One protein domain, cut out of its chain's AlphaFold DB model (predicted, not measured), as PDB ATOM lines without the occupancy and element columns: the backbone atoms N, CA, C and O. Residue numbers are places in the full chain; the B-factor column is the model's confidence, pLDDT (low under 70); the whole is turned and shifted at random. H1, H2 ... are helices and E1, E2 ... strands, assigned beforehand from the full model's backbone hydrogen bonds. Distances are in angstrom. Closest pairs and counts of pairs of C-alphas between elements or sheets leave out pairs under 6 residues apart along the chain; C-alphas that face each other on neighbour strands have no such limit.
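This is residues 8 to 81 of the 181 residues of an uncharacterized protein of viral metagenome (UniProt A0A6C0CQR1). An elongated body has a small two-stranded sheet, E1 and E2, with a long looped stretch, residues 8 to 27, at one end and the helix H2 toward the other. From E1 the chain runs out through H1, turns, and comes back through H2 and short H3 to E2, which short H4 follows. The printed part has 74 residues, with four named helices and two named strands in the order E1, H1, H2, H3, E2, H4; the strands are antiparallel and the class is mostly helix. It is compact, with a radius of gyration of the C-alphas of 12.9 A and spans of 39 by 25 by 17 A.

E1 is residues 28 to 31, 10.4 A long, beginning at C-alpha 28 (205.022, 165.922, 156.660). H1 is residues 34 to 45, 16.3 A, and H2 residues 50 to 59, 14.2 A. H3 is residues 63 to 66, 5.2 A, E2 residues 70 to 72, 7.2 A, and H4 residues 73 to 76, 5.3 A, ending at C-alpha 76 (195.050, 166.792, 153.345).

Residues 8 to 9 pair antiparallel with residues 28 to 29 of E1. E1 and E2 are antiparallel at 141 degrees, with N 30 and O 71 2.9 A apart, within hydrogen-bond range. H1, with residues 41 to 45 alone, only just touches H2, with 3 pairs of C-alphas within 8 A, the closest those of Ile 44 and Ile 53 at 7.3 A; they run opposite ways at a steep tilt of 54 degrees. H2 and H3 are close but not clearly touching, the closest C-alphas being those of Ile 57 and Val 63, 6.1 A. E2 is apart from H1 and H2. In H1 and H2 every O i to N i+4 pair is within hydrogen-bond range; H3 and H4 are too short for one.

The C-alphas farthest apart, of Thr 11 and Pro 49, are 39.5 A apart. The printed part has no cut, and the links between the named elements are tight. The mean pLDDT of the printed part is 86.0; residues 60 to 64 are under 70.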
ATOM      1  N   ARG A   8     205.614 163.436 151.400       90.19
ATOM      2  CA  ARG A   8     207.019 163.883 151.464       90.19
ATOM      3  C   ARG A   8     207.240 164.742 152.709       90.19
ATOM      4  O   ARG A   8     206.277 165.117 153.371       90.19
ATOM      5  N   GLU A   9     208.490 165.067 152.996       92.00
ATOM      6  CA  GLU A   9     208.842 166.092 153.980       92.00
ATOM      7  C   GLU A   9     209.011 167.441 153.276       92.00
ATOM      8  O   GLU A   9     209.490 167.514 152.137       92.00
ATOM      9  N   ALA A  10     208.563 168.508 153.927       90.75
ATOM     10  CA  ALA A  10     208.723 169.861 153.430       90.75
ATOM     11  C   ALA A  10     210.199 170.267 153.497       90.75
ATOM     12  O   ALA A  10     210.853 170.124 154.524       90.75
ATOM     13  N   THR A  11     210.725 170.805 152.401       91.00
ATOM     14  CA  THR A  11     212.108 171.310 152.334       91.00
ATOM     15  C   THR A  11     212.202 172.806 152.603       91.00
ATOM     16  O   THR A  11     213.262 173.313 152.950       91.00
ATOM     17  N   MET A  12     211.098 173.528 152.418       89.56
ATOM     18  CA  MET A  12     211.036 174.982 152.504       89.56
ATOM     19  C   MET A  12     209.823 175.408 153.317       89.56
ATOM     20  O   MET A  12     208.780 174.747 153.303       89.56
ATOM     21  N   ARG A  13     209.952 176.560 153.977       93.50
ATOM     22  CA  ARG A  13     208.838 177.200 154.670       93.50
ATOM     23  C   ARG A  13     207.791 177.660 153.656       93.50
ATOM     24  O   ARG A  13     208.123 178.317 152.673       93.50
ATOM     25  N   SER A  14     206.526 177.337 153.895       92.81
ATOM     26  CA  SER A  14     205.409 177.768 153.043       92.81
ATOM     27  C   SER A  14     204.118 177.894 153.851       92.81
ATOM     28  O   SER A  14     204.108 177.606 155.041       92.81
ATOM     29  N   VAL A  15     203.029 178.362 153.237       92.19
ATOM     30  CA  VAL A  15     201.709 178.422 153.885       92.19
ATOM     31  C   VAL A  15     200.816 177.341 153.291       92.19
ATOM     32  O   VAL A  15     200.704 177.209 152.070       92.19
ATOM     33  N   CYS A  16     200.173 176.562 154.157       89.69
ATOM     34  CA  CYS A  16     199.263 175.501 153.768       89.69
ATOM     35  C   CYS A  16     198.030 176.096 153.071       89.69
ATOM     36  O   CYS A  16     197.301 176.879 153.679       89.69
ATOM     37  N   PRO A  17     197.707 175.684 151.833       86.81
ATOM     38  CA  PRO A  17     196.561 176.229 151.107       86.81
ATOM     39  C   PRO A  17     195.201 175.789 151.679       86.81
ATOM     40  O   PRO A  17     194.169 176.285 151.228       86.81
ATOM     41  N   PHE A  18     195.176 174.844 152.624       85.94
ATOM     42  CA  PHE A  18     193.950 174.283 153.203       85.94
ATOM     43  C   PHE A  18     193.655 174.818 154.604       85.94
ATOM     44  O   PHE A  18     192.514 175.173 154.872       85.94
ATOM     45  N   SER A  19     194.665 174.890 155.475       85.75
ATOM     46  CA  SER A  19     194.515 175.348 156.863       85.75
ATOM     47  C   SER A  19     195.041 176.764 157.104       85.75
ATOM     48  O   SER A  19     194.925 177.260 158.217       85.75
ATOM     49  N   SER A  20     195.665 177.397 156.103       88.19
ATOM     50  CA  SER A  20     196.381 178.678 156.238       88.19
ATOM     51  C   SER A  20     197.505 178.671 157.288       88.19
ATOM     52  O   SER A  20     198.090 179.710 157.575       88.19
ATOM     53  N   GLN A  21     197.844 177.503 157.839       90.75
ATOM     54  CA  GLN A  21     198.941 177.329 158.785       90.75
ATOM     55  C   GLN A  21     200.289 177.351 158.068       90.75
ATOM     56  O   GLN A  21     200.398 176.975 156.898       90.75
ATOM     57  N   VAL A  22     201.330 177.760 158.786       93.38
ATOM     58  CA  VAL A  22     202.705 177.724 158.284       93.38
ATOM     59  C   VAL A  22     203.198 176.277 158.273       93.38
ATOM     60  O   VAL A  22     203.065 175.566 159.260       93.38
ATOM     61  N   ILE A  23     203.763 175.865 157.144       93.50
ATOM     62  CA  ILE A  23     204.488 174.612 156.955       93.50
ATOM     63  C   ILE A  23     205.965 174.914 157.184       93.50
ATOM     64  O   ILE A  23     206.525 175.775 156.492       93.50
ATOM     65  N   TYR A  24     206.588 174.218 158.124       93.38
ATOM     66  CA  TYR A  24     208.013 174.309 158.412       93.38
ATOM     67  C   TYR A  24     208.801 173.210 157.688       93.38
ATOM     68  O   TYR A  24     208.249 172.162 157.349       93.38
ATOM     69  N   PRO A  25     210.102 173.424 157.418       93.38
ATOM     70  CA  PRO A  25     210.971 172.353 156.942       93.38
ATOM     71  C   PRO A  25     210.954 171.158 157.907       93.38
ATOM     72  O   PRO A  25     211.043 171.343 159.117       93.38
ATOM     73  N   GLY A  26     210.833 169.944 157.371       88.38
ATOM     74  CA  GLY A  26     210.665 168.707 158.143       88.38
ATOM     75  C   GLY A  26     209.207 168.303 158.384       88.38
ATOM     76  O   GLY A  26     208.944 167.136 158.675       88.38
ATOM     77  N   ASP A  27     208.239 169.204 158.182       89.62
ATOM     78  CA  ASP A  27     206.828 168.842 158.302       89.62
ATOM     79  C   ASP A  27     206.417 167.845 157.223       89.62
ATOM     80  O   ASP A  27     206.781 167.951 156.044       89.62
ATOM     81  N   ARG A  28     205.578 166.883 157.607       89.75
ATOM     82  CA  ARG A  28     205.022 165.922 156.660       89.75
ATOM     83  C   ARG A  28     203.930 166.577 155.820       89.75
ATOM     84  O   ARG A  28     202.903 167.027 156.334       89.75
ATOM     85  N   ILE A  29     204.127 166.556 154.509       92.38
ATOM     86  CA  ILE A  29     203.204 167.099 153.517       92.38
ATOM     87  C   ILE A  29     202.671 166.005 152.600       92.38
ATOM     88  O   ILE A  29     203.373 165.057 152.231       92.38
ATOM     89  N   THR A  30     201.420 166.168 152.184       92.31
ATOM     90  CA  THR A  30     200.718 165.228 151.314       92.31
ATOM     91  C   THR A  30     200.151 165.964 150.110       92.31
ATOM     92  O   THR A  30     199.657 167.092 150.205       92.31
ATOM     93  N   LYS A  31     200.273 165.342 148.935       92.12
ATOM     94  CA  LYS A  31     199.710 165.889 147.701       92.12
ATOM     95  C   LYS A  31     198.209 165.623 147.672       92.12
ATOM     96  O   LYS A  31     197.778 164.471 147.744       92.12
ATOM     97  N   TYR A  32     197.423 166.677 147.504       91.62
ATOM     98  CA  TYR A  32     195.975 166.574 147.395       91.62
ATOM     99  C   TYR A  32     195.583 166.083 145.997       91.62
ATOM    100  O   TYR A  32     195.638 166.832 145.024       91.62
ATOM    101  N   THR A  33     195.262 164.798 145.862       90.94
ATOM    102  CA  THR A  33     194.862 164.173 144.589       90.94
ATOM    103  C   THR A  33     193.341 164.102 144.453       90.94
ATOM    104  O   THR A  33     192.619 164.286 145.430       90.94
ATOM    105  N   GLN A  34     192.844 163.766 143.257       89.00
ATOM    106  CA  GLN A  34     191.413 163.508 143.045       89.00
ATOM    107  C   GLN A  34     190.873 162.451 144.022       89.00
ATOM    108  O   GLN A  34     189.807 162.614 144.591       89.00
ATOM    109  N   GLN A  35     191.658 161.411 144.306       89.31
ATOM    110  CA  GLN A  35     191.259 160.359 145.243       89.31
ATOM    111  C   GLN A  35     191.140 160.869 146.688       89.31
ATOM    112  O   GLN A  35     190.245 160.442 147.409       89.31
ATOM    113  N   GLN A  36     192.014 161.794 147.110       89.31
ATOM    114  CA  GLN A  36     191.892 162.457 148.417       89.31
ATOM    115  C   GLN A  36     190.622 163.311 148.481       89.31
ATOM    116  O   GLN A  36     189.925 163.311 149.491       89.31
ATOM    117  N   HIS A  37     190.309 164.006 147.387       88.12
ATOM    118  CA  HIS A  37     189.101 164.810 147.265       88.12
ATOM    119  C   HIS A  37     187.824 163.959 147.319       88.12
ATOM    120  O   HIS A  37     186.896 164.270 148.065       88.12
ATOM    121  N   ASP A  38     187.787 162.845 146.594       88.44
ATOM    122  CA  ASP A  38     186.631 161.949 146.592       88.44
ATOM    123  C   ASP A  38     186.446 161.278 147.963       88.44
ATOM    124  O   ASP A  38     185.319 161.148 148.443       88.44
ATOM    125  N   ALA A  39     187.545 160.923 148.643       88.50
ATOM    126  CA  ALA A  39     187.517 160.411 150.015       88.50
ATOM    127  C   ALA A  39     186.997 161.455 151.019       88.50
ATOM    128  O   ALA A  39     186.203 161.125 151.901       88.50
ATOM    129  N   PHE A  40     187.391 162.721 150.862       87.06
ATOM    130  CA  PHE A  40     186.860 163.834 151.645       87.06
ATOM    131  C   PHE A  40     185.346 163.980 151.455       87.06
ATOM    132  O   PHE A  40     184.602 163.972 152.439       87.06
ATOM    133  N   ILE A  41     184.867 164.011 150.208       87.06
ATOM    134  CA  ILE A  41     183.429 164.080 149.914       87.06
ATOM    135  C   ILE A  41     182.693 162.884 150.521       87.06
ATOM    136  O   ILE A  41     181.663 163.068 151.166       87.06
ATOM    137  N   ALA A  42     183.219 161.668 150.361       87.94
ATOM    138  CA  ALA A  42     182.618 160.465 150.929       87.94
ATOM    139  C   ALA A  42     182.508 160.539 152.460       87.94
ATOM    140  O   ALA A  42     181.490 160.135 153.016       87.94
ATOM    141  N   SER A  43     183.510 161.109 153.139       84.88
ATOM    142  CA  SER A  43     183.477 161.283 154.595       84.88
ATOM    143  C   SER A  43     182.363 162.235 155.045       84.88
ATOM    144  O   SER A  43     181.686 161.968 156.037       84.88
ATOM    145  N   ILE A  44     182.109 163.300 154.280       84.50
ATOM    146  CA  ILE A  44     181.105 164.318 154.603       84.50
ATOM    147  C   ILE A  44     179.692 163.866 154.227       84.50
ATOM    148  O   ILE A  44     178.754 164.136 154.975       84.50
ATOM    149  N   LYS A  45     179.532 163.126 153.124       85.31
ATOM    150  CA  LYS A  45     178.238 162.582 152.671       85.31
ATOM    151  C   LYS A  45     177.518 161.747 153.723       85.31
ATOM    152  O   LYS A  45     176.297 161.685 153.718       85.31
ATOM    153  N   THR A  46     178.257 161.130 154.643       84.06
ATOM    154  CA  THR A  46     177.656 160.385 155.760       84.06
ATOM    155  C   THR A  46     176.930 161.280 156.769       84.06
ATOM    156  O   THR A  46     176.068 160.793 157.493       84.06
ATOM    157  N   ARG A  47     177.270 162.573 156.831       84.25
ATOM    158  CA  ARG A  47     176.791 163.522 157.849       84.25
ATOM    159  C   ARG A  47     175.920 164.640 157.287       84.25
ATOM    160  O   ARG A  47     175.126 165.203 158.032       84.25
ATOM    161  N   LEU A  48     176.091 165.000 156.014       87.75
ATOM    162  CA  LEU A  48     175.449 166.167 155.410       87.75
ATOM    163  C   LEU A  48     174.774 165.821 154.071       87.75
ATOM    164  O   LEU A  48     175.337 165.060 153.285       87.75
ATOM    165  N   PRO A  49     173.601 166.414 153.770       88.75
ATOM    166  CA  PRO A  49     172.971 166.321 152.455       88.75
ATOM    167  C   PRO A  49     173.818 166.940 151.331       88.75
ATOM    168  O   PRO A  49     174.479 167.962 151.526       88.75
ATOM    169  N   ASP A  50     173.702 166.393 150.116       84.81
ATOM    170  CA  ASP A  50     174.525 166.771 148.952       84.81
ATOM    171  C   ASP A  50     174.499 168.274 148.609       84.81
ATOM    172  O   ASP A  50     175.513 168.841 148.201       84.81
ATOM    173  N   HIS A  51     173.361 168.952 148.796       84.31
ATOM    174  CA  HIS A  51     173.237 170.382 148.488       84.31
ATOM    175  C   HIS A  51     174.101 171.263 149.407       84.31
ATOM    176  O   HIS A  51     174.709 172.223 148.932       84.31
ATOM    177  N   LEU A  52     174.218 170.910 150.693       84.25
ATOM    178  CA  LEU A  52     175.086 171.621 151.636       84.25
ATOM    179  C   LEU A  52     176.555 171.341 151.348       84.25
ATOM    180  O   LEU A  52     177.374 172.250 151.421       84.25
ATOM    181  N   ILE A  53     176.894 170.113 150.956       84.38
ATOM    182  CA  ILE A  53     178.267 169.749 150.580       84.38
ATOM    183  C   ILE A  53     178.728 170.587 149.391       84.38
ATOM    184  O   ILE A  53     179.805 171.178 149.431       84.38
ATOM    185  N   ASN A  54     177.893 170.698 148.358       82.12
ATOM    186  CA  ASN A  54     178.201 171.514 147.187       82.12
ATOM    187  C   ASN A  54     178.337 173.001 147.546       82.12
ATOM    188  O   ASN A  54     179.264 173.655 147.069       82.12
ATOM    189  N   ALA A  55     177.478 173.521 148.428       82.62
ATOM    190  CA  ALA A  55     177.577 174.894 148.921       82.62
ATOM    191  C   ALA A  55     178.865 175.134 149.730       82.62
ATOM    192  O   ALA A  55     179.534 176.153 149.544       82.62
ATOM    193  N   ILE A  56     179.264 174.183 150.580       82.06
ATOM    194  CA  ILE A  56     180.514 174.240 151.349       82.06
ATOM    195  C   ILE A  56     181.710 174.204 150.403       82.06
ATOM    196  O   ILE A  56     182.587 175.050 150.512       82.06
ATOM    197  N   ILE A  57     181.760 173.281 149.442       80.69
ATOM    198  CA  ILE A  57     182.880 173.178 148.489       80.69
ATOM    199  C   ILE A  57     182.999 174.446 147.635       80.69
ATOM    200  O   ILE A  57     184.111 174.903 147.362       80.69
ATOM    201  N   TYR A  58     181.867 175.032 147.237       77.69
ATOM    202  CA  TYR A  58     181.838 176.272 146.465       77.69
ATOM    203  C   TYR A  58     182.309 177.483 147.285       77.69
ATOM    204  O   TYR A  58     183.086 178.296 146.788       77.69
ATOM    205  N   SER A  59     181.888 177.583 148.549       73.81
ATOM    206  CA  SER A  59     182.257 178.688 149.447       73.81
ATOM    207  C   SER A  59     183.669 178.565 150.033       73.81
ATOM    208  O   SER A  59     184.330 179.570 150.288       73.81
ATOM    209  N   SER A  60     184.181 177.348 150.218       69.12
ATOM    210  CA  SER A  60     185.488 177.095 150.831       69.12
ATOM    211  C   SER A  60     186.640 177.277 149.839       69.12
ATOM    212  O   SER A  60     187.239 176.316 149.367       69.12
ATOM    213  N   ASN A  61     187.000 178.527 149.529       63.91
ATOM    214  CA  ASN A  61     188.242 178.916 148.831       63.91
ATOM    215  C   ASN A  61     188.666 177.974 147.676       63.91
ATOM    216  O   ASN A  61     189.846 177.641 147.544       63.91
ATOM    217  N   GLY A  62     187.706 177.494 146.879       63.41
ATOM    218  CA  GLY A  62     187.928 176.634 145.718       63.41
ATOM    219  C   GLY A  62     188.693 175.337 146.001       63.41
ATOM    220  O   GLY A  62     189.712 175.100 145.353       63.41
ATOM    221  N   VAL A  63     188.223 174.468 146.903       67.12
ATOM    222  CA  VAL A  63     188.841 173.141 147.160       67.12
ATOM    223  C   VAL A  63     189.114 172.355 145.864       67.12
ATOM    224  O   VAL A  63     190.185 171.763 145.723       67.12
ATOM    225  N   ASN A  64     188.223 172.441 144.870       68.19
ATOM    226  CA  ASN A  64     188.406 171.816 143.551       68.19
ATOM    227  C   ASN A  64     189.628 172.362 142.789       68.19
ATOM    228  O   ASN A  64     190.331 171.622 142.110       68.19
ATOM    229  N   THR A  65     189.933 173.653 142.937       75.06
ATOM    230  CA  THR A  65     191.095 174.301 142.296       75.06
ATOM    231  C   THR A  65     192.421 173.982 142.991       75.06
ATOM    232  O   THR A  65     193.498 174.278 142.470       75.06
ATOM    233  N   LYS A  66     192.363 173.374 144.183       79.44
ATOM    234  CA  LYS A  66     193.537 172.988 144.975       79.44
ATOM    235  C   LYS A  66     194.004 171.562 144.679       79.44
ATOM    236  O   LYS A  66     195.021 171.143 145.233       79.44
ATOM    237  N   ILE A  67     193.315 170.828 143.803       85.81
ATOM    238  CA  ILE A  67     193.756 169.506 143.351       85.81
ATOM    239  C   ILE A  67     195.137 169.637 142.698       85.81
ATOM    240  O   ILE A  67     195.383 170.491 141.852       85.81
ATOM    241  N   GLY A  68     196.071 168.805 143.147       85.69
ATOM    242  CA  GLY A  68     197.476 168.821 142.756       85.69
ATOM    243  C   GLY A  68     198.390 169.621 143.686       85.69
ATOM    244  O   GLY A  68     199.609 169.457 143.582       85.69
ATOM    245  N   ARG A  69     197.850 170.429 144.608       89.44
ATOM    246  CA  ARG A  69     198.648 171.195 145.578       89.44
ATOM    247  C   ARG A  69     199.103 170.330 146.752       89.44
ATOM    248  O   ARG A  69     198.481 169.323 147.092       89.44
ATOM    249  N   TRP A  70     200.195 170.752 147.374       91.25
ATOM    250  CA  TRP A  70     200.696 170.171 148.616       91.25
ATOM    251  C   TRP A  70     200.081 170.889 149.812       91.25
ATOM    252  O   TRP A  70     199.890 172.104 149.780       91.25
ATOM    253  N   GLY A  71     199.781 170.140 150.864       91.25
ATOM    254  CA  GLY A  71     199.403 170.698 152.155       91.25
ATOM    255  C   GLY A  71     199.848 169.792 153.291       91.25
ATOM    256  O   GLY A  71     200.408 168.719 153.063       91.25
ATOM    257  N   LEU A  72     199.601 170.240 154.517       90.50
ATOM    258  CA  LEU A  72     199.928 169.477 155.720       90.50
ATOM    259  C   LEU A  72     199.197 168.134 155.728       90.50
ATOM    260  O   LEU A  72     197.997 168.072 155.434       90.50
ATOM    261  N   ASP A  73     199.909 167.069 156.096       88.31
ATOM    262  CA  ASP A  73     199.376 165.700 156.125       88.31
ATOM    263  C   ASP A  73     198.103 165.605 156.982       88.31
ATOM    264  O   ASP A  73     197.108 165.024 156.554       88.31
ATOM    265  N   ALA A  74     198.080 166.284 158.135       84.19
ATOM    266  CA  ALA A  74     196.939 166.309 159.053       84.19
ATOM    267  C   ALA A  74     195.617 166.759 158.390       84.19
ATOM    268  O   ALA A  74     194.550 166.213 158.695       84.19
ATOM    269  N   HIS A  75     195.694 167.710 157.452       83.81
ATOM    270  CA  HIS A  75     194.538 168.365 156.827       83.81
ATOM    271  C   HIS A  75     194.237 167.888 155.401       83.81
ATOM    272  O   HIS A  75     193.168 168.177 154.869       83.81
ATOM    273  N   THR A  76     195.170 167.182 154.761       87.38
ATOM    274  CA  THR A  76     195.050 166.792 153.345       87.38
ATOM    275  C   THR A  76     194.998 165.289 153.119       87.38
ATOM    276  O   THR A  76     194.582 164.853 152.045       87.38
ATOM    277  N   ASN A  77     195.387 164.490 154.112       88.44
ATOM    278  CA  ASN A  77     195.420 163.043 153.995       88.44
ATOM    279  C   ASN A  77     194.135 162.400 154.528       88.44
ATOM    280  O   ASN A  77     194.028 162.010 155.691       88.44
ATOM    281  N   TRP A  78     193.153 162.303 153.640       86.31
ATOM    282  CA  TRP A  78     191.840 161.693 153.850       86.31
ATOM    283  C   TRP A  78     191.827 160.184 153.591       86.31
ATOM    284  O   TRP A  78     190.971 159.475 154.107       86.31
ATOM    285  N   LEU A  79     192.790 159.681 152.818       86.81
ATOM    286  CA  LEU A  79     192.958 158.253 152.536       86.81
ATOM    287  C   LEU A  79     193.685 157.496 153.658       86.81
ATOM    288  O   LEU A  79     193.635 156.265 153.704       86.81
ATOM    289  N   ALA A  80     194.384 158.201 154.549       83.44
ATOM    290  CA  ALA A  80     195.034 157.570 155.686       83.44
ATOM    291  C   ALA A  80     194.030 157.189 156.778       83.44
ATOM    292  O   ALA A  80     193.110 157.939 157.100       83.44
ATOM    293  N   LYS A  81     194.257 156.031 157.408       81.06
ATOM    294  CA  LYS A  81     193.518 155.642 158.612       81.06
ATOM    295  C   LYS A  81     193.887 156.585 159.753       81.06
ATOM    296  O   LYS A  81     195.071 156.783 160.028       81.06
TER     297      LYS A  81